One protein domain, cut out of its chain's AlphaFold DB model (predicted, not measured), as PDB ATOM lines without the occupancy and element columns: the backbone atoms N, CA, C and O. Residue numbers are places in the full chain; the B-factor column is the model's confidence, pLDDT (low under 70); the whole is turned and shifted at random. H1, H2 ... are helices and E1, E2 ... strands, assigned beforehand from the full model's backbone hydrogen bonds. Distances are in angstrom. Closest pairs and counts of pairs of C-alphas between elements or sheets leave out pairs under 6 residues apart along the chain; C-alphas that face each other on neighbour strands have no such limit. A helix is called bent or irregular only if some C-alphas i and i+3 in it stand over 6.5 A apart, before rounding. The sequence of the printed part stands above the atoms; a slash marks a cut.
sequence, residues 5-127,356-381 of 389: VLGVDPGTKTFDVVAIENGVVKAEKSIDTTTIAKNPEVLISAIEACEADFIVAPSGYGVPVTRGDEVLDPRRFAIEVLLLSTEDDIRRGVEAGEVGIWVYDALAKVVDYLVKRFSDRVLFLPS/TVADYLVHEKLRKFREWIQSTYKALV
ATOM      1  N   VAL A   5     -43.998   7.658 -60.704       98.38
ATOM      2  CA  VAL A   5     -43.312   8.272 -59.562       98.38
ATOM      3  C   VAL A   5     -44.187   9.331 -58.914       98.38
ATOM      4  O   VAL A   5     -44.711  10.218 -59.587       98.38
ATOM      5  N   LEU A   6     -44.331   9.235 -57.597       98.44
ATOM      6  CA  LEU A   6     -45.059  10.182 -56.767       98.44
ATOM      7  C   LEU A   6     -44.101  11.196 -56.142       98.44
ATOM      8  O   LEU A   6     -43.098  10.808 -55.557       98.44
ATOM      9  N   GLY A   7     -44.430  12.479 -56.201       98.38
ATOM     10  CA  GLY A   7     -43.791  13.541 -55.433       98.38
ATOM     11  C   GLY A   7     -44.721  14.070 -54.351       98.38
ATOM     12  O   GLY A   7     -45.906  14.280 -54.614       98.38
ATOM     13  N   VAL A   8     -44.192  14.290 -53.146       98.19
ATOM     14  CA  VAL A   8     -44.942  14.836 -52.008       98.19
ATOM     15  C   VAL A   8     -44.246  16.098 -51.504       98.19
ATOM     16  O   VAL A   8     -43.220  16.019 -50.836       98.19
ATOM     17  N   ASP A   9     -44.810  17.267 -51.804       97.44
ATOM     18  CA  ASP A   9     -44.245  18.560 -51.401       97.44
ATOM     19  C   ASP A   9     -44.915  19.105 -50.121       97.44
ATOM     20  O   ASP A   9     -46.109  19.448 -50.160       97.44
ATOM     21  N   PRO A  10     -44.177  19.231 -48.998       93.00
ATOM     22  CA  PRO A  10     -44.695  19.773 -47.749       93.00
ATOM     23  C   PRO A  10     -44.702  21.309 -47.761       93.00
ATOM     24  O   PRO A  10     -43.768  21.967 -47.306       93.00
ATOM     25  N   GLY A  11     -45.783  21.907 -48.261       90.56
ATOM     26  CA  GLY A  11     -45.927  23.362 -48.276       90.56
ATOM     27  C   GLY A  11     -46.488  23.947 -46.977       90.56
ATOM     28  O   GLY A  11     -47.161  23.287 -46.186       90.56
ATOM     29  N   THR A  12     -46.280  25.251 -46.790       87.62
ATOM     30  CA  THR A  12     -46.764  25.985 -45.605       87.62
ATOM     31  C   THR A  12     -48.266  26.274 -45.621       87.62
ATOM     32  O   THR A  12     -48.856  26.483 -44.565       87.62
ATOM     33  N   LYS A  13     -48.893  26.285 -46.805       93.06
ATOM     34  CA  LYS A  13     -50.350  26.452 -46.966       93.06
ATOM     35  C   LYS A  13     -51.053  25.162 -47.371       93.06
ATOM     36  O   LYS A  13     -52.112  24.855 -46.834       93.06
ATOM     37  N   THR A  14     -50.465  24.442 -48.324       95.81
ATOM     38  CA  THR A  14     -50.964  23.157 -48.815       95.81
ATOM     39  C   THR A  14     -49.820  22.176 -49.005       95.81
ATOM     40  O   THR A  14     -48.715  22.573 -49.397       95.81
ATOM     41  N   PHE A  15     -50.104  20.898 -48.778       97.00
ATOM     42  CA  PHE A  15     -49.296  19.790 -49.261       97.00
ATOM     43  C   PHE A  15     -49.859  19.335 -50.592       97.00
ATOM     44  O   PHE A  15     -51.075  19.189 -50.737       97.00
ATOM     45  N   ASP A  16     -48.965  19.076 -51.530       97.56
ATOM     46  CA  ASP A  16     -49.346  18.654 -52.864       97.56
ATOM     47  C   ASP A  16     -48.715  17.293 -53.155       97.56
ATOM     48  O   ASP A  16     -47.522  17.082 -52.933       97.56
ATOM     49  N   VAL A  17     -49.544  16.374 -53.639       97.88
ATOM     50  CA  VAL A  17     -49.172  15.029 -54.074       97.88
ATOM     51  C   VAL A  17     -49.312  14.992 -55.588       97.88
ATOM     52  O   VAL A  17     -50.378  15.335 -56.092       97.88
ATOM     53  N   VAL A  18     -48.261  14.605 -56.311       98.44
ATOM     54  CA  VAL A  18     -48.238  14.587 -57.785       98.44
ATOM     55  C   VAL A  18     -47.658  13.274 -58.285       98.44
ATOM     56  O   VAL A  18     -46.530  12.940 -57.942       98.44
ATOM     57  N   ALA A  19     -48.396  12.540 -59.114       98.12
ATOM     58  CA  ALA A  19     -47.914  11.338 -59.783       98.12
ATOM     59  C   ALA A  19     -47.574  11.647 -61.246       98.12
ATOM     60  O   ALA A  19     -48.438  12.097 -62.006       98.12
ATOM     61  N   ILE A  20     -46.333  11.376 -61.644       98.00
ATOM     62  CA  ILE A  20     -45.845  11.507 -63.020       98.00
ATOM     63  C   ILE A  20     -45.606  10.123 -63.619       98.00
ATOM     64  O   ILE A  20     -45.127   9.210 -62.947       98.00
ATOM     65  N   GLU A  21     -45.938   9.991 -64.901       97.44
ATOM     66  CA  GLU A  21     -45.649   8.814 -65.710       97.44
ATOM     67  C   GLU A  21     -45.290   9.252 -67.141       97.44
ATOM     68  O   GLU A  21     -46.111   9.857 -67.841       97.44
ATOM     69  N   ASN A  22     -44.066   8.936 -67.578       95.50
ATOM     70  CA  ASN A  22     -43.486   9.332 -68.867       95.50
ATOM     71  C   ASN A  22     -43.481  10.855 -69.080       95.50
ATOM     72  O   ASN A  22     -43.913  11.347 -70.127       95.50
ATOM     73  N   GLY A  23     -43.033  11.607 -68.074       95.56
ATOM     74  CA  GLY A  23     -42.947  13.068 -68.139       95.56
ATOM     75  C   GLY A  23     -44.297  13.798 -68.162       95.56
ATOM     76  O   GLY A  23     -44.349  14.988 -68.471       95.56
ATOM     77  N   VAL A  24     -45.401  13.103 -67.863       97.75
ATOM     78  CA  VAL A  24     -46.755  13.672 -67.829       97.75
ATOM     79  C   VAL A  24     -47.374  13.444 -66.458       97.75
ATOM     80  O   VAL A  24     -47.396  12.316 -65.969       97.75
ATOM     81  N   VAL A  25     -47.929  14.496 -65.858       98.12
ATOM     82  CA  VAL A  25     -48.718  14.395 -64.625       98.12
ATOM     83  C   VAL A  25     -50.010  13.626 -64.911       98.12
ATOM     84  O   VAL A  25     -50.763  13.967 -65.825       98.12
ATOM     85  N   LYS A  26     -50.242  12.554 -64.148       97.38
ATOM     86  CA  LYS A  26     -51.399  11.649 -64.278       97.38
ATOM     87  C   LYS A  26     -52.404  11.788 -63.147       97.38
ATOM     88  O   LYS A  26     -53.586  11.544 -63.360       97.38
ATOM     89  N   ALA A  27     -51.930  12.153 -61.962       96.81
ATOM     90  CA  ALA A  27     -52.764  12.405 -60.802       96.81
ATOM     91  C   ALA A  27     -52.135  13.508 -59.959       96.81
ATOM     92  O   ALA A  27     -50.912  13.599 -59.850       96.81
ATOM     93  N   GLU A  28     -52.978  14.329 -59.351       97.38
ATOM     94  CA  GLU A  28     -52.545  15.357 -58.421       97.38
ATOM     95  C   GLU A  28     -53.623  15.622 -57.371       97.38
ATOM     96  O   GLU A  28     -54.820  15.462 -57.621       97.38
ATOM     97  N   LYS A  29     -53.190  16.008 -56.172       97.06
ATOM     98  CA  LYS A  29     -54.072  16.395 -55.074       97.06
ATOM     99  C   LYS A  29     -53.396  17.470 -54.240       97.06
ATOM    100  O   LYS A  29     -52.230  17.326 -53.891       97.06
ATOM    101  N   SER A  30     -54.140  18.513 -53.886       97.00
ATOM    102  CA  SER A  30     -53.698  19.541 -52.938       97.00
ATOM    103  C   SER A  30     -54.551  19.467 -51.675       97.00
ATOM    104  O   SER A  30     -55.774  19.350 -51.757       97.00
ATOM    105  N   ILE A  31     -53.906  19.470 -50.512       97.06
ATOM    106  CA  ILE A  31     -54.539  19.277 -49.204       97.06
ATOM    107  C   ILE A  31     -54.054  20.387 -48.274       97.06
ATOM    108  O   ILE A  31     -52.855  20.650 -48.201       97.06
ATOM    109  N   ASP A  32     -54.964  21.030 -47.540       96.38
ATOM    110  CA  ASP A  32     -54.594  22.071 -46.579       96.38
ATOM    111  C   ASP A  32     -53.621  21.555 -45.514       96.38
ATOM    112  O   ASP A  32     -53.836  20.523 -44.871       96.38
ATOM    113  N   THR A  33     -52.571  22.339 -45.274       93.75
ATOM    114  CA  THR A  33     -51.519  22.023 -44.304       93.75
ATOM    115  C   THR A  33     -52.078  21.839 -42.893       93.75
ATOM    116  O   THR A  33     -51.650  20.945 -42.168       93.75
ATOM    117  N   THR A  34     -53.085  22.626 -42.502       93.44
ATOM    118  CA  THR A  34     -53.733  22.518 -41.185       93.44
ATOM    119  C   THR A  34     -54.556  21.238 -41.030       93.44
ATOM    120  O   THR A  34     -54.661  20.715 -39.921       93.44
ATOM    121  N   THR A  35     -55.116  20.710 -42.121       95.44
ATOM    122  CA  THR A  35     -55.824  19.424 -42.131       95.44
ATOM    123  C   THR A  35     -54.845  18.282 -41.885       95.44
ATOM    124  O   THR A  35     -55.106  17.434 -41.036       95.44
ATOM    125  N   ILE A  36     -53.688  18.300 -42.553       94.19
ATOM    126  CA  ILE A  36     -52.635  17.284 -42.382       94.19
ATOM    127  C   ILE A  36     -51.995  17.369 -41.002       94.19
ATOM    128  O   ILE A  36     -51.798  16.344 -40.358       94.19
ATOM    129  N   ALA A  37     -51.729  18.582 -40.517       92.94
ATOM    130  CA  ALA A  37     -51.192  18.812 -39.181       92.94
ATOM    131  C   ALA A  37     -52.066  18.172 -38.086       92.94
ATOM    132  O   ALA A  37     -51.551  17.638 -37.110       92.94
ATOM    133  N   LYS A  38     -53.394  18.195 -38.262       93.50
ATOM    134  CA  LYS A  38     -54.354  17.572 -37.336       93.50
ATOM    135  C   LYS A  38     -54.554  16.080 -37.588       93.50
ATOM    136  O   LYS A  38     -54.807  15.341 -36.642       93.50
ATOM    137  N   ASN A  39     -54.499  15.648 -38.846       95.38
ATOM    138  CA  ASN A  39     -54.729  14.264 -39.241       95.38
ATOM    139  C   ASN A  39     -53.797  13.840 -40.397       95.38
ATOM    140  O   ASN A  39     -54.182  13.944 -41.569       95.38
ATOM    141  N   PRO A  40     -52.592  13.327 -40.085       95.00
ATOM    142  CA  PRO A  40     -51.623  12.893 -41.092       95.00
ATOM    143  C   PRO A  40     -52.127  11.755 -41.995       95.00
ATOM    144  O   PRO A  40     -51.690  11.652 -43.143       95.00
ATOM    145  N   GLU A  41     -53.096  10.952 -41.534       97.06
ATOM    146  CA  GLU A  41     -53.679   9.836 -42.301       97.06
ATOM    147  C   GLU A  41     -54.323  10.283 -43.615       97.06
ATOM    148  O   GLU A  41     -54.372   9.524 -44.582       97.06
ATOM    149  N   VAL A  42     -54.784  11.537 -43.693       97.06
ATOM    150  CA  VAL A  42     -55.351  12.102 -44.927       97.06
ATOM    151  C   VAL A  42     -54.301  12.156 -46.039       97.06
ATOM    152  O   VAL A  42     -54.624  11.901 -47.203       97.06
ATOM    153  N   LEU A  43     -53.047  12.474 -45.692       97.19
ATOM    154  CA  LEU A  43     -51.942  12.489 -46.646       97.19
ATOM    155  C   LEU A  43     -51.497  11.067 -46.992       97.19
ATOM    156  O   LEU A  43     -51.309  10.774 -48.169       97.19
ATOM    157  N   ILE A  44     -51.392  10.181 -45.996       97.25
ATOM    158  CA  ILE A  44     -51.046   8.766 -46.207       97.25
ATOM    159  C   ILE A  44     -52.035   8.116 -47.181       97.25
ATOM    160  O   ILE A  44     -51.627   7.585 -48.211       97.25
ATOM    161  N   SER A  45     -53.335   8.276 -46.935       97.06
ATOM    162  CA  SER A  45     -54.393   7.744 -47.802       97.06
ATOM    163  C   SER A  45     -54.307   8.295 -49.232       97.06
ATOM    164  O   SER A  45     -54.575   7.586 -50.199       97.06
ATOM    165  N   ALA A  46     -53.940   9.574 -49.390       97.00
ATOM    166  CA  ALA A  46     -53.758  10.184 -50.707       97.00
ATOM    167  C   ALA A  46     -52.542   9.618 -51.456       97.00
ATOM    168  O   ALA A  46     -52.607   9.447 -52.673       97.00
ATOM    169  N   ILE A  47     -51.457   9.331 -50.736       96.94
ATOM    170  CA  ILE A  47     -50.246   8.716 -51.284       96.94
ATOM    171  C   ILE A  47     -50.534   7.284 -51.743       96.94
ATOM    172  O   ILE A  47     -50.204   6.929 -52.873       96.94
ATOM    173  N   GLU A  48     -51.194   6.481 -50.909       95.81
ATOM    174  CA  GLU A  48     -51.512   5.086 -51.233       95.81
ATOM    175  C   GLU A  48     -52.439   4.966 -52.444       95.81
ATOM    176  O   GLU A  48     -52.206   4.131 -53.316       95.81
ATOM    177  N   ALA A  49     -53.428   5.858 -52.560       95.56
ATOM    178  CA  ALA A  49     -54.365   5.877 -53.682       95.56
ATOM    179  C   ALA A  49     -53.707   6.142 -55.051       95.56
ATOM    180  O   ALA A  49     -54.343   5.935 -56.082       95.56
ATOM    181  N   CYS A  50     -52.460   6.623 -55.084       93.56
ATOM    182  CA  CYS A  50     -51.743   6.889 -56.331       93.56
ATOM    183  C   CYS A  50     -51.053   5.643 -56.920       93.56
ATOM    184  O   CYS A  50     -50.649   5.692 -58.086       93.56
ATOM    185  N   GLU A  51     -50.922   4.557 -56.142       92.19
ATOM    186  CA  GLU A  51     -50.322   3.277 -56.559       92.19
ATOM    187  C   GLU A  51     -48.984   3.456 -57.301       92.19
ATOM    188  O   GLU A  51     -48.790   2.972 -58.416       92.19
ATOM    189  N   ALA A  52     -48.070   4.228 -56.713       96.06
ATOM    190  CA  ALA A  52     -46.800   4.564 -57.348       96.06
ATOM    191  C   ALA A  52     -45.730   3.474 -57.165       96.06
ATOM    192  O   ALA A  52     -45.662   2.803 -56.128       96.06
ATOM    193  N   ASP A  53     -44.849   3.352 -58.160       97.69
ATOM    194  CA  ASP A  53     -43.671   2.482 -58.103       97.69
ATOM    195  C   ASP A  53     -42.597   3.072 -57.184       97.69
ATOM    196  O   ASP A  53     -41.928   2.338 -56.461       97.69
ATOM    197  N   PHE A  54     -42.467   4.404 -57.182       98.44
ATOM    198  CA  PHE A  54     -41.560   5.152 -56.312       98.44
ATOM    199  C   PHE A  54     -42.247   6.365 -55.690       98.44
ATOM    200  O   PHE A  54     -43.103   6.999 -56.310       98.44
ATOM    201  N   ILE A  55     -41.839   6.712 -54.470       98.69
ATOM    202  CA  ILE A  55     -42.366   7.836 -53.697       98.69
ATOM    203  C   ILE A  55     -41.202   8.725 -53.282       98.69
ATOM    204  O   ILE A  55     -40.365   8.343 -52.469       98.69
ATOM    205  N   VAL A  56     -41.174   9.945 -53.796       98.75
ATOM    206  CA  VAL A  56     -40.300  10.992 -53.290       98.75
ATOM    207  C   VAL A  56     -40.958  11.604 -52.060       98.75
ATOM    208  O   VAL A  56     -41.938  12.348 -52.162       98.75
ATOM    209  N   ALA A  57     -40.443  11.225 -50.894       98.12
ATOM    210  CA  ALA A  57     -41.011  11.561 -49.599       98.12
ATOM    211  C   ALA A  57     -40.852  13.056 -49.266       98.12
ATOM    212  O   ALA A  57     -39.871  13.690 -49.682       98.12
ATOM    213  N   PRO A  58     -41.782  13.625 -48.475       96.00
ATOM    214  CA  PRO A  58     -41.712  15.027 -48.095       96.00
ATOM    215  C   PRO A  58     -40.434  15.301 -47.307       96.00
ATOM    216  O   PRO A  58     -40.104  14.591 -46.358       96.00
ATOM    217  N   SER A  59     -39.711  16.341 -47.712       91.00
ATOM    218  CA  SER A  59     -38.407  16.689 -47.151       91.00
ATOM    219  C   SER A  59     -38.322  18.193 -46.898       91.00
ATOM    220  O   SER A  59     -38.736  18.992 -47.731       91.00
ATOM    221  N   GLY A  60     -37.775  18.591 -45.747       90.94
ATOM    222  CA  GLY A  60     -37.487  19.998 -45.457       90.94
ATOM    223  C   GLY A  60     -36.124  20.408 -46.015       90.94
ATOM    224  O   GLY A  60     -35.969  20.718 -47.195       90.94
ATOM    225  N   TYR A  61     -35.108  20.364 -45.156       96.44
ATOM    226  CA  TYR A  61     -33.721  20.710 -45.482       96.44
ATOM    227  C   TYR A  61     -33.019  19.683 -46.377       96.44
ATOM    228  O   TYR A  61     -31.953  19.972 -46.916       96.44
ATOM    229  N   GLY A  62     -33.639  18.522 -46.593       97.19
ATOM    230  CA  GLY A  62     -33.163  17.499 -47.517       97.19
ATOM    231  C   GLY A  62     -31.903  16.775 -47.052       97.19
ATOM    232  O   GLY A  62     -31.296  17.088 -46.030       97.19
ATOM    233  N   VAL A  63     -31.516  15.785 -47.843       98.50
ATOM    234  CA  VAL A  63     -30.309  14.967 -47.671       98.50
ATOM    235  C   VAL A  63     -29.729  14.652 -49.043       98.50
ATOM    236  O   VAL A  63     -30.473  14.690 -50.022       98.50
ATOM    237  N   PRO A  64     -28.440  14.294 -49.169       98.50
ATOM    238  CA  PRO A  64     -27.970  13.625 -50.382       98.50
ATOM    239  C   PRO A  64     -28.957  12.537 -50.811       98.50
ATOM    240  O   PRO A  64     -29.552  11.919 -49.931       98.50
ATOM    241  N   VAL A  65     -29.141  12.295 -52.116       98.44
ATOM    242  CA  VAL A  65     -30.139  11.317 -52.597       98.44
ATOM    243  C   VAL A  65     -30.013  10.014 -51.801       98.44
ATOM    244  O   VAL A  65     -28.979   9.353 -51.900       98.44
ATOM    245  N   THR A  66     -31.026   9.702 -50.994       98.50
ATOM    246  CA  THR A  66     -31.026   8.607 -50.007       98.50
ATOM    247  C   THR A  66     -32.287   7.784 -50.217       98.50
ATOM    248  O   THR A  66     -33.361   8.348 -50.452       98.50
ATOM    249  N   ARG A  67     -32.171   6.461 -50.152       98.31
ATOM    250  CA  ARG A  67     -33.304   5.539 -50.280       98.31
ATOM    251  C   ARG A  67     -33.907   5.222 -48.915       98.31
ATOM    252  O   ARG A  67     -33.220   5.256 -47.899       98.31
ATOM    253  N   GLY A  68     -35.198   4.897 -48.879       98.19
ATOM    254  CA  GLY A  68     -35.875   4.533 -47.632       98.19
ATOM    255  C   GLY A  68     -35.266   3.305 -46.951       98.19
ATOM    256  O   GLY A  68     -35.185   3.267 -45.729       98.19
ATOM    257  N   ASP A  69     -34.784   2.337 -47.731       97.94
ATOM    258  CA  ASP A  69     -34.096   1.130 -47.253       97.94
ATOM    259  C   ASP A  69     -32.705   1.394 -46.635       97.94
ATOM    260  O   ASP A  69     -32.159   0.523 -45.959       97.94
ATOM    261  N   GLU A  70     -32.165   2.606 -46.787       98.19
ATOM    262  CA  GLU A  70     -30.925   3.053 -46.142       98.19
ATOM    263  C   GLU A  70     -31.171   3.742 -44.787       98.19
ATOM    264  O   GLU A  70     -30.214   4.008 -44.058       98.19
ATOM    265  N   VAL A  71     -32.426   4.045 -44.432       98.56
ATOM    266  CA  VAL A  71     -32.785   4.801 -43.221       98.56
ATOM    267  C   VAL A  71     -33.089   3.858 -42.052       98.56
ATOM    268  O   VAL A  71     -34.015   3.054 -42.109       98.56
ATOM    269  N   LEU A  72     -32.330   3.990 -40.961       98.12
ATOM    270  CA  LEU A  72     -32.399   3.088 -39.800       98.12
ATOM    271  C   LEU A  72     -33.501   3.453 -38.793       98.12
ATOM    272  O   LEU A  72     -34.164   2.570 -38.252       98.12
ATOM    273  N   ASP A  73     -33.696   4.746 -38.539       98.38
ATOM    274  CA  ASP A  73     -34.749   5.281 -37.666       98.38
ATOM    275  C   ASP A  73     -35.448   6.432 -38.402       98.38
ATOM    276  O   ASP A  73     -34.957   7.567 -38.380       98.38
ATOM    277  N   PRO A  74     -36.556   6.159 -39.113       98.31
ATOM    278  CA  PRO A  74     -37.148   7.143 -40.009       98.31
ATOM    279  C   PRO A  74     -37.815   8.313 -39.283       98.31
ATOM    280  O   PRO A  74     -37.784   9.430 -39.804       98.31
ATOM    281  N   ARG A  75     -38.345   8.114 -38.067       97.94
ATOM    282  CA  ARG A  75     -38.878   9.225 -37.267       97.94
ATOM    283  C   ARG A  75     -37.758  10.168 -36.843       97.94
ATOM    284  O   ARG A  75     -37.849  11.373 -37.088       97.94
ATOM    285  N   ARG A  76     -36.688   9.631 -36.250       98.38
ATOM    286  CA  ARG A  76     -35.549  10.447 -35.813       98.38
ATOM    287  C   ARG A  76     -34.843  11.104 -36.998       98.38
ATOM    288  O   ARG A  76     -34.452  12.265 -36.913       98.38
ATOM    289  N   PHE A  77     -34.746  10.399 -38.124       98.69
ATOM    290  CA  PHE A  77     -34.211  10.928 -39.376       98.69
ATOM    291  C   PHE A  77     -35.024  12.128 -39.873       98.69
ATOM    292  O   PHE A  77     -34.453  13.175 -40.175       98.69
ATOM    293  N   ALA A  78     -36.355  12.026 -39.891       98.50
ATOM    294  CA  ALA A  78     -37.208  13.139 -40.288       98.50
ATOM    295  C   ALA A  78     -37.028  14.359 -39.370       98.50
ATOM    296  O   ALA A  78     -36.799  15.467 -39.852       98.50
ATOM    297  N   ILE A  79     -37.084  14.161 -38.051       98.38
ATOM    298  CA  ILE A  79     -37.039  15.254 -37.070       98.38
ATOM    299  C   ILE A  79     -35.665  15.930 -37.038       98.38
ATOM    300  O   ILE A  79     -35.571  17.151 -37.184       98.38
ATOM    301  N   GLU A  80     -34.593  15.153 -36.885       98.38
ATOM    302  CA  GLU A  80     -33.258  15.710 -36.665       98.38
ATOM    303  C   GLU A  80     -32.564  16.101 -37.976       98.38
ATOM    304  O   GLU A  80     -31.879  17.120 -38.017       98.38
ATOM    305  N   VAL A  81     -32.747  15.334 -39.059       98.25
ATOM    306  CA  VAL A  81     -32.020  15.552 -40.324       98.25
ATOM    307  C   VAL A  81     -32.840  16.380 -41.311       98.25
ATOM    308  O   VAL A  81     -32.338  17.370 -41.840       98.25
ATOM    309  N   LEU A  82     -34.109  16.022 -41.550       98.06
ATOM    310  CA  LEU A  82     -34.932  16.718 -42.553       98.06
ATOM    311  C   LEU A  82     -35.543  18.027 -42.038       98.06
ATOM    312  O   LEU A  82     -35.842  18.901 -42.852       98.06
ATOM    313  N   LEU A  83     -35.743  18.173 -40.724       97.31
ATOM    314  CA  LEU A  83     -36.436  19.318 -40.110       97.31
ATOM    315  C   LEU A  83     -35.548  20.155 -39.171       97.31
ATOM    316  O   LEU A  83     -35.975  21.229 -38.721       97.31
ATOM    317  N   LEU A  84     -34.321  19.691 -38.898       97.12
ATOM    318  CA  LEU A  84     -33.353  20.325 -37.993       97.12
ATOM    319  C   LEU A  84     -33.968  20.654 -36.624       97.12
ATOM    320  O   LEU A  84     -33.841  21.770 -36.122       97.12
ATOM    321  N   SER A  85     -34.718  19.706 -36.071       97.38
ATOM    322  CA  SER A  85     -35.460  19.847 -34.816       97.38
ATOM    323  C   SER A  85     -35.121  18.700 -33.867       97.38
ATOM    324  O   SER A  85     -34.507  17.712 -34.260       97.38
ATOM    325  N   THR A  86     -35.528  18.819 -32.608       97.44
ATOM    326  CA  THR A  86     -35.466  17.725 -31.629       97.44
ATOM    327  C   THR A  86     -36.869  17.249 -31.259       97.44
ATOM    328  O   THR A  86     -37.841  17.979 -31.436       97.44
ATOM    329  N   GLU A  87     -36.999  16.045 -30.694       96.31
ATOM    330  CA  GLU A  87     -38.285  15.584 -30.137       96.31
ATOM    331  C   GLU A  87     -38.812  16.526 -29.042       96.31
ATOM    332  O   GLU A  87     -40.021  16.697 -28.902       96.31
ATOM    333  N   ASP A  88     -37.922  17.188 -28.293       97.19
ATOM    334  CA  ASP A  88     -38.338  18.194 -27.314       97.19
ATOM    335  C   ASP A  88     -38.901  19.453 -27.988       97.19
ATOM    336  O   ASP A  88     -39.926  19.963 -27.544       97.19
ATOM    337  N   ASP A  89     -38.307  19.918 -29.092       97.44
ATOM    338  CA  ASP A  89     -38.873  21.024 -29.880       97.44
ATOM    339  C   ASP A  89     -40.253  20.671 -30.431       97.44
ATOM    340  O   ASP A  89     -41.167  21.497 -30.368       97.44
ATOM    341  N   ILE A  90     -40.419  19.437 -30.924       97.56
ATOM    342  CA  ILE A  90     -41.711  18.936 -31.395       97.56
ATOM    343  C   ILE A  90     -42.728  18.942 -30.256       97.56
ATOM    344  O   ILE A  90     -43.792  19.546 -30.383       97.56
ATOM    345  N   ARG A  91     -42.395  18.321 -29.121       97.31
ATOM    346  CA  ARG A  91     -43.285  18.233 -27.960       97.31
ATOM    347  C   ARG A  91     -43.691  19.619 -27.454       97.31
ATOM    348  O   ARG A  91     -44.883  19.895 -27.353       97.31
ATOM    349  N   ARG A  92     -42.719  20.501 -27.185       97.19
ATOM    350  CA  ARG A  92     -42.975  21.856 -26.667       97.19
ATOM    351  C   ARG A  92     -43.781  22.697 -27.649       97.19
ATOM    352  O   ARG A  92     -44.703  23.386 -27.230       97.19
ATOM    353  N   GLY A  93     -43.469  22.636 -28.943       96.50
ATOM    354  CA  GLY A  93     -44.207  23.393 -29.952       96.50
ATOM    355  C   GLY A  93     -45.635  22.877 -30.148       96.50
ATOM    356  O   GLY A  93     -46.557  23.676 -30.306       96.50
ATOM    357  N   VAL A  94     -45.856  21.559 -30.063       94.44
ATOM    358  CA  VAL A  94     -47.212  20.989 -30.076       94.44
ATOM    359  C   VAL A  94     -48.012  21.458 -28.862       94.44
ATOM    360  O   VAL A  94     -49.129  21.942 -29.045       94.44
ATOM    361  N   GLU A  95     -47.433  21.370 -27.659       95.56
ATOM    362  CA  GLU A  95     -48.030  21.850 -26.403       95.56
ATOM    363  C   GLU A  95     -48.346  23.358 -26.451       95.56
ATOM    364  O   GLU A  95     -49.383  23.785 -25.948       95.56
ATOM    365  N   ALA A  96     -47.491  24.152 -27.104       94.50
ATOM    366  CA  ALA A  96     -47.671  25.592 -27.293       94.50
ATOM    367  C   ALA A  96     -48.683  25.964 -28.395       94.50
ATOM    368  O   ALA A  96     -49.049  27.131 -28.520       94.50
ATOM    369  N   GLY A  97     -49.165  25.000 -29.187       93.62
ATOM    370  CA  GLY A  97     -50.106  25.255 -30.283       93.62
ATOM    371  C   GLY A  97     -49.468  25.843 -31.548       93.62
ATOM    372  O   GLY A  97     -50.166  26.431 -32.374       93.62
ATOM    373  N   GLU A  98     -48.157  25.679 -31.723       94.50
ATOM    374  CA  GLU A  98     -47.416  26.193 -32.875       94.50
ATOM    375  C   GLU A  98     -47.734  25.378 -34.133       94.50
ATOM    376  O   GLU A  98     -47.258  24.254 -34.320       94.50
ATOM    377  N   VAL A  99     -48.519  25.963 -35.043       90.50
ATOM    378  CA  VAL A  99     -48.982  25.289 -36.269       90.50
ATOM    379  C   VAL A  99     -47.812  24.771 -37.106       90.50
ATOM    380  O   VAL A  99     -47.877  23.651 -37.610       90.50
ATOM    381  N   GLY A 100     -46.724  25.540 -37.228       91.31
ATOM    382  CA  GLY A 100     -45.528  25.105 -37.958       91.31
ATOM    383  C   GLY A 100     -44.899  23.834 -37.377       91.31
ATOM    384  O   GLY A 100     -44.418  22.986 -38.128       91.31
ATOM    385  N   ILE A 101     -44.980  23.643 -36.058       95.75
ATOM    386  CA  ILE A 101     -44.466  22.447 -35.381       95.75
ATOM    387  C   ILE A 101     -45.436  21.270 -35.496       95.75
ATOM    388  O   ILE A 101     -44.994  20.135 -35.667       95.75
ATOM    389  N   TRP A 102     -46.751  21.511 -35.511       94.25
ATOM    390  CA  TRP A 102     -47.722  20.452 -35.819       94.25
ATOM    391  C   TRP A 102     -47.485  19.863 -37.217       94.25
ATOM    392  O   TRP A 102     -47.604  18.656 -37.419       94.25
ATOM    393  N   VAL A 103     -47.096  20.705 -38.180       94.00
ATOM    394  CA  VAL A 103     -46.704  20.262 -39.526       94.00
ATOM    395  C   VAL A 103     -45.434  19.417 -39.489       94.00
ATOM    396  O   VAL A 103     -45.359  18.409 -40.187       94.00
ATOM    397  N   TYR A 104     -44.450  19.793 -38.669       96.00
ATOM    398  CA  TYR A 104     -43.217  19.022 -38.502       96.00
ATOM    399  C   TYR A 104     -43.483  17.632 -37.912       96.00
ATOM    400  O   TYR A 104     -42.981  16.644 -38.446       96.00
ATOM    401  N   ASP A 105     -44.326  17.527 -36.882       96.62
ATOM    402  CA  ASP A 105     -44.723  16.227 -36.323       96.62
ATOM    403  C   ASP A 105     -45.510  15.380 -37.336       96.62
ATOM    404  O   ASP A 105     -45.246  14.186 -37.494       96.62
ATOM    405  N   ALA A 106     -46.439  15.994 -38.078       96.19
ATOM    406  CA  ALA A 106     -47.182  15.310 -39.133       96.19
ATOM    407  C   ALA A 106     -46.257  14.778 -40.239       96.19
ATOM    408  O   ALA A 106     -46.397  13.627 -40.650       96.19
ATOM    409  N   LEU A 107     -45.278  15.576 -40.680       96.44
ATOM    410  CA  LEU A 107     -44.279  15.150 -41.660       96.44
ATOM    411  C   LEU A 107     -43.451  13.982 -41.123       96.44
ATOM    412  O   LEU A 107     -43.282  12.992 -41.831       96.44
ATOM    413  N   ALA A 108     -42.988  14.054 -39.872       97.75
ATOM    414  CA  ALA A 108     -42.224  12.976 -39.252       97.75
ATOM    415  C   ALA A 108     -43.020  11.663 -39.174       97.75
ATOM    416  O   ALA A 108     -42.477  10.602 -39.470       97.75
ATOM    417  N   LYS A 109     -44.316  11.729 -38.841       98.06
ATOM    418  CA  LYS A 109     -45.225  10.569 -38.845       98.06
ATOM    419  C   LYS A 109     -45.415   9.983 -40.245       98.06
ATOM    420  O   LYS A 109     -45.379   8.768 -40.407       98.06
ATOM    421  N   VAL A 110     -45.583  10.835 -41.256       98.12
ATOM    422  CA  VAL A 110     -45.726  10.401 -42.654       98.12
ATOM    423  C   VAL A 110     -44.439   9.742 -43.144       98.12
ATOM    424  O   VAL A 110     -44.499   8.664 -43.723       98.12
ATOM    425  N   VAL A 111     -43.272  10.332 -42.880       98.38
ATOM    426  CA  VAL A 111     -41.976   9.741 -43.249       98.38
ATOM    427  C   VAL A 111     -41.759   8.397 -42.547       98.38
ATOM    428  O   VAL A 111     -41.386   7.429 -43.209       98.38
ATOM    429  N   ASP A 112     -42.047   8.311 -41.245       98.62
ATOM    430  CA  ASP A 112     -41.976   7.062 -40.477       98.62
ATOM    431  C   ASP A 112     -42.850   5.964 -41.100       98.62
ATOM    432  O   ASP A 112     -42.370   4.853 -41.335       98.62
ATOM    433  N   TYR A 113     -44.098   6.293 -41.454       98.56
ATOM    434  CA  TYR A 113     -45.011   5.375 -42.134       98.56
ATOM    435  C   TYR A 113     -44.467   4.913 -43.490       98.56
ATOM    436  O   TYR A 113     -44.370   3.711 -43.746       98.56
ATOM    437  N   LEU A 114     -44.088   5.858 -44.357       98.31
ATOM    438  CA  LEU A 114     -43.647   5.564 -45.720       98.31
ATOM    439  C   LEU A 114     -42.406   4.676 -45.732       98.31
ATOM    440  O   LEU A 114     -42.365   3.704 -46.482       98.31
ATOM    441  N   VAL A 115     -41.416   4.966 -44.884       98.38
ATOM    442  CA  VAL A 115     -40.200   4.152 -44.809       98.38
ATOM    443  C   VAL A 115     -40.508   2.768 -44.242       98.38
ATOM    444  O   VAL A 115     -40.082   1.775 -44.820       98.38
ATOM    445  N   LYS A 116     -41.300   2.653 -43.168       98.12
ATOM    446  CA  LYS A 116     -41.645   1.338 -42.595       98.12
ATOM    447  C   LYS A 116     -42.457   0.460 -43.546       98.12
ATOM    448  O   LYS A 116     -42.349  -0.764 -43.483       98.12
ATOM    449  N   ARG A 117     -43.289   1.062 -44.400       97.56
ATOM    450  CA  ARG A 117     -44.220   0.335 -45.275       97.56
ATOM    451  C   ARG A 117     -43.685   0.087 -46.686       97.56
ATOM    452  O   ARG A 117     -44.043  -0.938 -47.272       97.56
ATOM    453  N   PHE A 118     -42.879   1.011 -47.212       97.44
ATOM    454  CA  PHE A 118     -42.465   1.093 -48.618       97.44
ATOM    455  C   PHE A 118     -40.973   1.456 -48.775       97.44
ATOM    456  O   PHE A 118     -40.611   2.167 -49.715       97.44
ATOM    457  N   SER A 119     -40.101   1.032 -47.853       96.38
ATOM    458  CA  SER A 119     -38.675   1.414 -47.819       96.38
ATOM    459  C   SER A 119     -37.951   1.281 -49.165       96.38
ATOM    460  O   SER A 119     -37.194   2.175 -49.542       96.38
ATOM    461  N   ASP A 120     -38.229   0.221 -49.927       96.56
ATOM    462  CA  ASP A 120     -37.647  -0.080 -51.241       96.56
ATOM    463  C   ASP A 120     -38.086   0.884 -52.363       96.56
ATOM    464  O   ASP A 120     -37.492   0.905 -53.447       96.56
ATOM    465  N   ARG A 121     -39.106   1.707 -52.105       97.00
ATOM    466  CA  ARG A 121     -39.721   2.639 -53.065       97.00
ATOM    467  C   ARG A 121     -39.538   4.102 -52.689       97.00
ATOM    468  O   ARG A 121     -39.818   4.977 -53.507       97.00
ATOM    469  N   VAL A 122     -39.098   4.388 -51.467       98.56
ATOM    470  CA  VAL A 122     -38.974   5.760 -50.964       98.56
ATOM    471  C   VAL A 122     -37.640   6.379 -51.377       98.56
ATOM    472  O   VAL A 122     -36.584   5.759 -51.248       98.56
ATOM    473  N   LEU A 123     -37.693   7.630 -51.833       98.50
ATOM    474  CA  LEU A 123     -36.543   8.468 -52.158       98.50
ATOM    475  C   LEU A 123     -36.613   9.780 -51.373       98.50
ATOM    476  O   LEU A 123     -37.666  10.411 -51.290       98.50
ATOM    477  N   PHE A 124     -35.470  10.225 -50.862       98.75
ATOM    478  CA  PHE A 124     -35.273  11.564 -50.312       98.75
ATOM    479  C   PHE A 124     -34.342  12.360 -51.221       98.75
ATOM    480  O   PHE A 124     -33.390  11.812 -51.781       98.75
ATOM    481  N   LEU A 125     -34.619  13.656 -51.367       98.75
ATOM    482  CA  LEU A 125     -33.891  14.544 -52.272       98.75
ATOM    483  C   LEU A 125     -33.012  15.549 -51.516       98.75
ATOM    484  O   LEU A 125     -33.314  15.902 -50.367       98.75
ATOM    485  N   PRO A 126     -31.953  16.059 -52.170       98.69
ATOM    486  CA  PRO A 126     -31.125  17.113 -51.607       98.69
ATOM    487  C   PRO A 126     -31.801  18.477 -51.665       98.69
ATOM    488  O   PRO A 126     -32.697  18.728 -52.465       98.69
ATOM    489  N   SER A 127     -31.327  19.385 -50.823       98.44
ATOM    490  CA  SER A 127     -31.545  20.823 -50.962       98.44
ATOM    491  C   SER A 127     -30.397  21.471 -51.742       98.44
ATOM    492  O   SER A 127     -29.357  20.854 -51.991       98.44
ATOM    493  N   THR A 356     -23.873  17.393 -45.153       98.31
ATOM    494  CA  THR A 356     -25.047  17.864 -44.417       98.31
ATOM    495  C   THR A 356     -25.229  19.366 -44.588       98.31
ATOM    496  O   THR A 356     -24.276  20.106 -44.840       98.31
ATOM    497  N   VAL A 357     -26.455  19.849 -44.383       97.88
ATOM    498  CA  VAL A 357     -26.765  21.285 -44.485       97.88
ATOM    499  C   VAL A 357     -26.014  22.142 -43.459       97.88
ATOM    500  O   VAL A 357     -25.914  23.351 -43.632       97.88
ATOM    501  N   ALA A 358     -25.459  21.535 -42.405       97.88
ATOM    502  CA  ALA A 358     -24.718  22.229 -41.358       97.88
ATOM    503  C   ALA A 358     -23.197  22.291 -41.610       97.88
ATOM    504  O   ALA A 358     -22.483  22.960 -40.857       97.88
ATOM    505  N   ASP A 359     -22.676  21.629 -42.651       97.50
ATOM    506  CA  ASP A 359     -21.228  21.469 -42.869       97.50
ATOM    507  C   ASP A 359     -20.485  22.802 -43.039       97.50
ATOM    508  O   ASP A 359     -19.318  22.921 -42.662       97.50
ATOM    509  N   TYR A 360     -21.170  23.827 -43.547       97.38
ATOM    510  CA  TYR A 360     -20.591  25.136 -43.859       97.38
ATOM    511  C   TYR A 360     -20.769  26.178 -42.746       97.38
ATOM    512  O   TYR A 360     -20.464  27.359 -42.937       97.38
ATOM    513  N   LEU A 361     -21.240  25.762 -41.569       97.75
ATOM    514  CA  LEU A 361     -21.291  26.615 -40.386       97.75
ATOM    515  C   LEU A 361     -19.891  26.733 -39.781       97.75
ATOM    516  O   LEU A 361     -19.316  25.740 -39.329       97.75
ATOM    517  N   VAL A 362     -19.338  27.947 -39.775       96.75
ATOM    518  CA  VAL A 362     -17.966  28.215 -39.305       96.75
ATOM    519  C   VAL A 362     -17.918  28.973 -37.982       96.75
ATOM    520  O   VAL A 362     -16.892  28.950 -37.309       96.75
ATOM    521  N   HIS A 363     -19.015  29.616 -37.579       94.94
ATOM    522  CA  HIS A 363     -19.078  30.321 -36.301       94.94
ATOM    523  C   HIS A 363     -18.951  29.342 -35.121       94.94
ATOM    524  O   HIS A 363     -19.689  28.361 -35.039       94.94
ATOM    525  N   GLU A 364     -18.070  29.627 -34.156       95.06
ATOM    526  CA  GLU A 364     -17.740  28.703 -33.056       95.06
ATOM    527  C   GLU A 364     -18.969  28.275 -32.237       95.06
ATOM    528  O   GLU A 364     -19.146  27.093 -31.939       95.06
ATOM    529  N   LYS A 365     -19.880  29.214 -31.946       94.38
ATOM    530  CA  LYS A 365     -21.151  28.922 -31.253       94.38
ATOM    531  C   LYS A 365     -22.050  27.905 -31.978       94.38
ATOM    532  O   LYS A 365     -22.896  27.299 -31.331       94.38
ATOM    533  N   LEU A 366     -21.858  27.681 -33.280       95.75
ATOM    534  CA  LEU A 366     -22.622  26.714 -34.078       95.75
ATOM    535  C   LEU A 366     -21.944  25.338 -34.166       95.75
ATOM    536  O   LEU A 366     -22.521  24.409 -34.729       95.75
ATOM    537  N   ARG A 367     -20.746  25.169 -33.586       97.19
ATOM    538  CA  ARG A 367     -19.975  23.919 -33.669       97.19
ATOM    539  C   ARG A 367     -20.757  22.706 -33.164       97.19
ATOM    540  O   ARG A 367     -20.787  21.691 -33.851       97.19
ATOM    541  N   LYS A 368     -21.418  22.820 -32.005       97.50
ATOM    542  CA  LYS A 368     -22.218  21.724 -31.427       97.50
ATOM    543  C   LYS A 368     -23.384  21.326 -32.331       97.50
ATOM    544  O   LYS A 368     -23.630  20.141 -32.509       97.50
ATOM    545  N   PHE A 369     -24.072  22.307 -32.915       97.00
ATOM    546  CA  PHE A 369     -25.167  22.057 -33.852       97.00
ATOM    547  C   PHE A 369     -24.657  21.341 -35.111       97.00
ATOM    548  O   PHE A 369     -25.214  20.321 -35.503       97.00
ATOM    549  N   ARG A 370     -23.536  21.799 -35.682       97.69
ATOM    550  CA  ARG A 370     -22.884  21.126 -36.815       97.69
ATOM    551  C   ARG A 370     -22.493  19.681 -36.498       97.69
ATOM    552  O   ARG A 370     -22.824  18.782 -37.262       97.69
ATOM    553  N   GLU A 371     -21.808  19.451 -35.378       97.69
ATOM    554  CA  GLU A 371     -21.385  18.109 -34.946       97.69
ATOM    555  C   GLU A 371     -22.585  17.182 -34.696       97.69
ATOM    556  O   GLU A 371     -22.548  16.006 -35.067       97.69
ATOM    557  N   TRP A 372     -23.669  17.709 -34.117       97.94
ATOM    558  CA  TRP A 372     -24.912  16.970 -33.918       97.94
ATOM    559  C   TRP A 372     -25.511  16.509 -35.250       97.94
ATOM    560  O   TRP A 372     -25.653  15.307 -35.450       97.94
ATOM    561  N   ILE A 373     -25.753  17.415 -36.204       98.25
ATOM    562  CA  ILE A 373     -26.332  17.045 -37.506       98.25
ATOM    563  C   ILE A 373     -25.441  16.042 -38.259       98.25
ATOM    564  O   ILE A 373     -25.933  15.046 -38.792       98.25
ATOM    565  N   GLN A 374     -24.120  16.247 -38.254       97.75
ATOM    566  CA  GLN A 374     -23.168  15.334 -38.895       97.75
ATOM    567  C   GLN A 374     -23.172  13.936 -38.269       97.75
ATOM    568  O   GLN A 374     -23.143  12.937 -38.990       97.75
ATOM    569  N   SER A 375     -23.165  13.852 -36.939       98.06
ATOM    570  CA  SER A 375     -23.167  12.568 -36.232       98.06
ATOM    571  C   SER A 375     -24.509  11.851 -36.363       98.06
ATOM    572  O   SER A 375     -24.515  10.649 -36.618       98.06
ATOM    573  N   THR A 376     -25.626  12.577 -36.292       98.38
ATOM    574  CA  THR A 376     -26.962  12.022 -36.515       98.38
ATOM    575  C   THR A 376     -27.106  11.474 -37.933       98.38
ATOM    576  O   THR A 376     -27.517  10.328 -38.083       98.38
ATOM    577  N   TYR A 377     -26.707  12.214 -38.975       98.38
ATOM    578  CA  TYR A 377     -26.788  11.707 -40.352       98.38
ATOM    579  C   TYR A 377     -25.990  10.406 -40.535       98.38
ATOM    580  O   TYR A 377     -26.505   9.437 -41.087       98.38
ATOM    581  N   LYS A 378     -24.764  10.339 -39.991       98.19
ATOM    582  CA  LYS A 378     -23.934   9.121 -40.031       98.19
ATOM    583  C   LYS A 378     -24.529   7.953 -39.247       98.19
ATOM    584  O   LYS A 378     -24.278   6.808 -39.597       98.19
ATOM    585  N   ALA A 379     -25.254   8.234 -38.169       98.38
ATOM    586  CA  ALA A 379     -25.855   7.212 -37.323       98.38
ATOM    587  C   ALA A 379     -27.177   6.670 -37.882       98.38
ATOM    588  O   ALA A 379     -27.559   5.558 -37.528       98.38
ATOM    589  N   LEU A 380     -27.888   7.449 -38.704       98.38
ATOM    590  CA  LEU A 380     -29.242   7.125 -39.163       98.38
ATOM    591  C   LEU A 380     -29.324   6.634 -40.609       98.38
ATOM    592  O   LEU A 380     -30.385   6.159 -41.010       98.38
ATOM    593  N   VAL A 381     -28.233   6.730 -41.369       98.25
ATOM    594  CA  VAL A 381     -28.159   6.270 -42.760       98.25
ATOM    595  C   VAL A 381     -27.059   5.225 -42.891       98.25
ATOM    596  O   VAL A 381     -25.940   5.455 -42.441       98.25
TER     597      VAL A 381
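Overview. This is residues 5 to 127 and 356 to 381 of the 389 residues of the protein "DUF1464 domain-containing protein" of Ignisphaera aggregans (UniProt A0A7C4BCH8). A twisted wall of five strands stands at one end, with H2 and the long helix H5 packed over one face; H3 and H4 pack on H5 clear of the sheet, and H6 reaches from H3 to the far end of the longest axis. The 149 printed residues run E1 E2 E3 H1 H2 E4 H3 H4 H5 E5 H6, six named helices and five named strands, class mixed. The sheet is mixed, in the order E3 E2 E1 E4 E5. The whole is compact, with a radius of gyration of the C-alphas of 15.5 A and spans of 49 by 33 by 23 A.

Arrangement. E1, residues 5 to 10, E2, 14 to 21, and E3, 24 to 32, form a meander, each strand the antiparallel neighbour of the one before; N 7 and O 18 are 2.8 A apart, N 17 and O 29 2.9 A. H1, residues 33 to 38, only grazes the sheet with residues 33 to 36. H2, residues 41 to 48, is on the sheet at a height of 9.1 A and runs along the strands. E4, residues 54 to 56, is parallel to E1, with N 56 and O 6 2.7 A apart; E3, H1 H2, E4 is a split strand-helix-strand unit, its strands running the same way with E2 and E1 between them, and its crossover is right-handed. H3, residues 74 to 82, and H4, 87 to 96, both touch the hub, H5, residues 99 to 121: Pro 74 and Asp 112 have the closest C-alphas of H3 and H5, 4.9 A, and Gly 93 and Ile 101 those of the helical hairpin H4 and H5, 5.5 A. H5 also touches H1, about perpendicular at 82 degrees, closest at the C-alphas of Ala 37 and Val 103, 4.7 A. H5 is on the same face of the sheet as H2, over E5, residues 122 to 124, at a height of 8.5 A. E4, H3 H4 H5, E5 is a strand-helix-strand unit, its two strands parallel neighbours; N 123 and O 55 are 2.8 A apart. H6, residues 364 to 380, touches H3 with residues 373 to 380 alone, opposite ways at a shallow tilt of 31 degrees; the closest C-alphas, of Phe 77 and Leu 380, are 6.3 A apart. Every O i to N i+4 pair is within hydrogen-bond range in H1, H2, H3 and H4, against 17 of 19 in H5 and 11 of 13 in H6.

Along the chain. E1 begins at C-alpha 5, (-43.312, 8.272, -59.562). E2 is 22.8 A long and E3 24.2 A, with a bend of 55 degrees at residue 27. H5, 29.7 A, has a kink of 61 degrees near residue 115. H5 and H6 are irregular: C-alphas 117 and 120 are 8.9 A apart, C-alphas 365 and 368 7.3 A. H6, 25.2 A, ends at C-alpha 380, (-29.242, 7.125, -39.163).

Size, cuts and confidence. The C-alphas farthest apart, of Lys 26 and Glu 364, are 49.0 A apart. Residues 128 to 355 are not printed, and C-alphas 127 and 356 are 9.7 A apart across the cut. Of the links that are printed whole, E4 to H3 is long, with 17 residues; in it residues 66 to 67 pair antiparallel with residues 123 to 124 of E5. The mean pLDDT of the printed part is 96.8, and no printed residue is under 70.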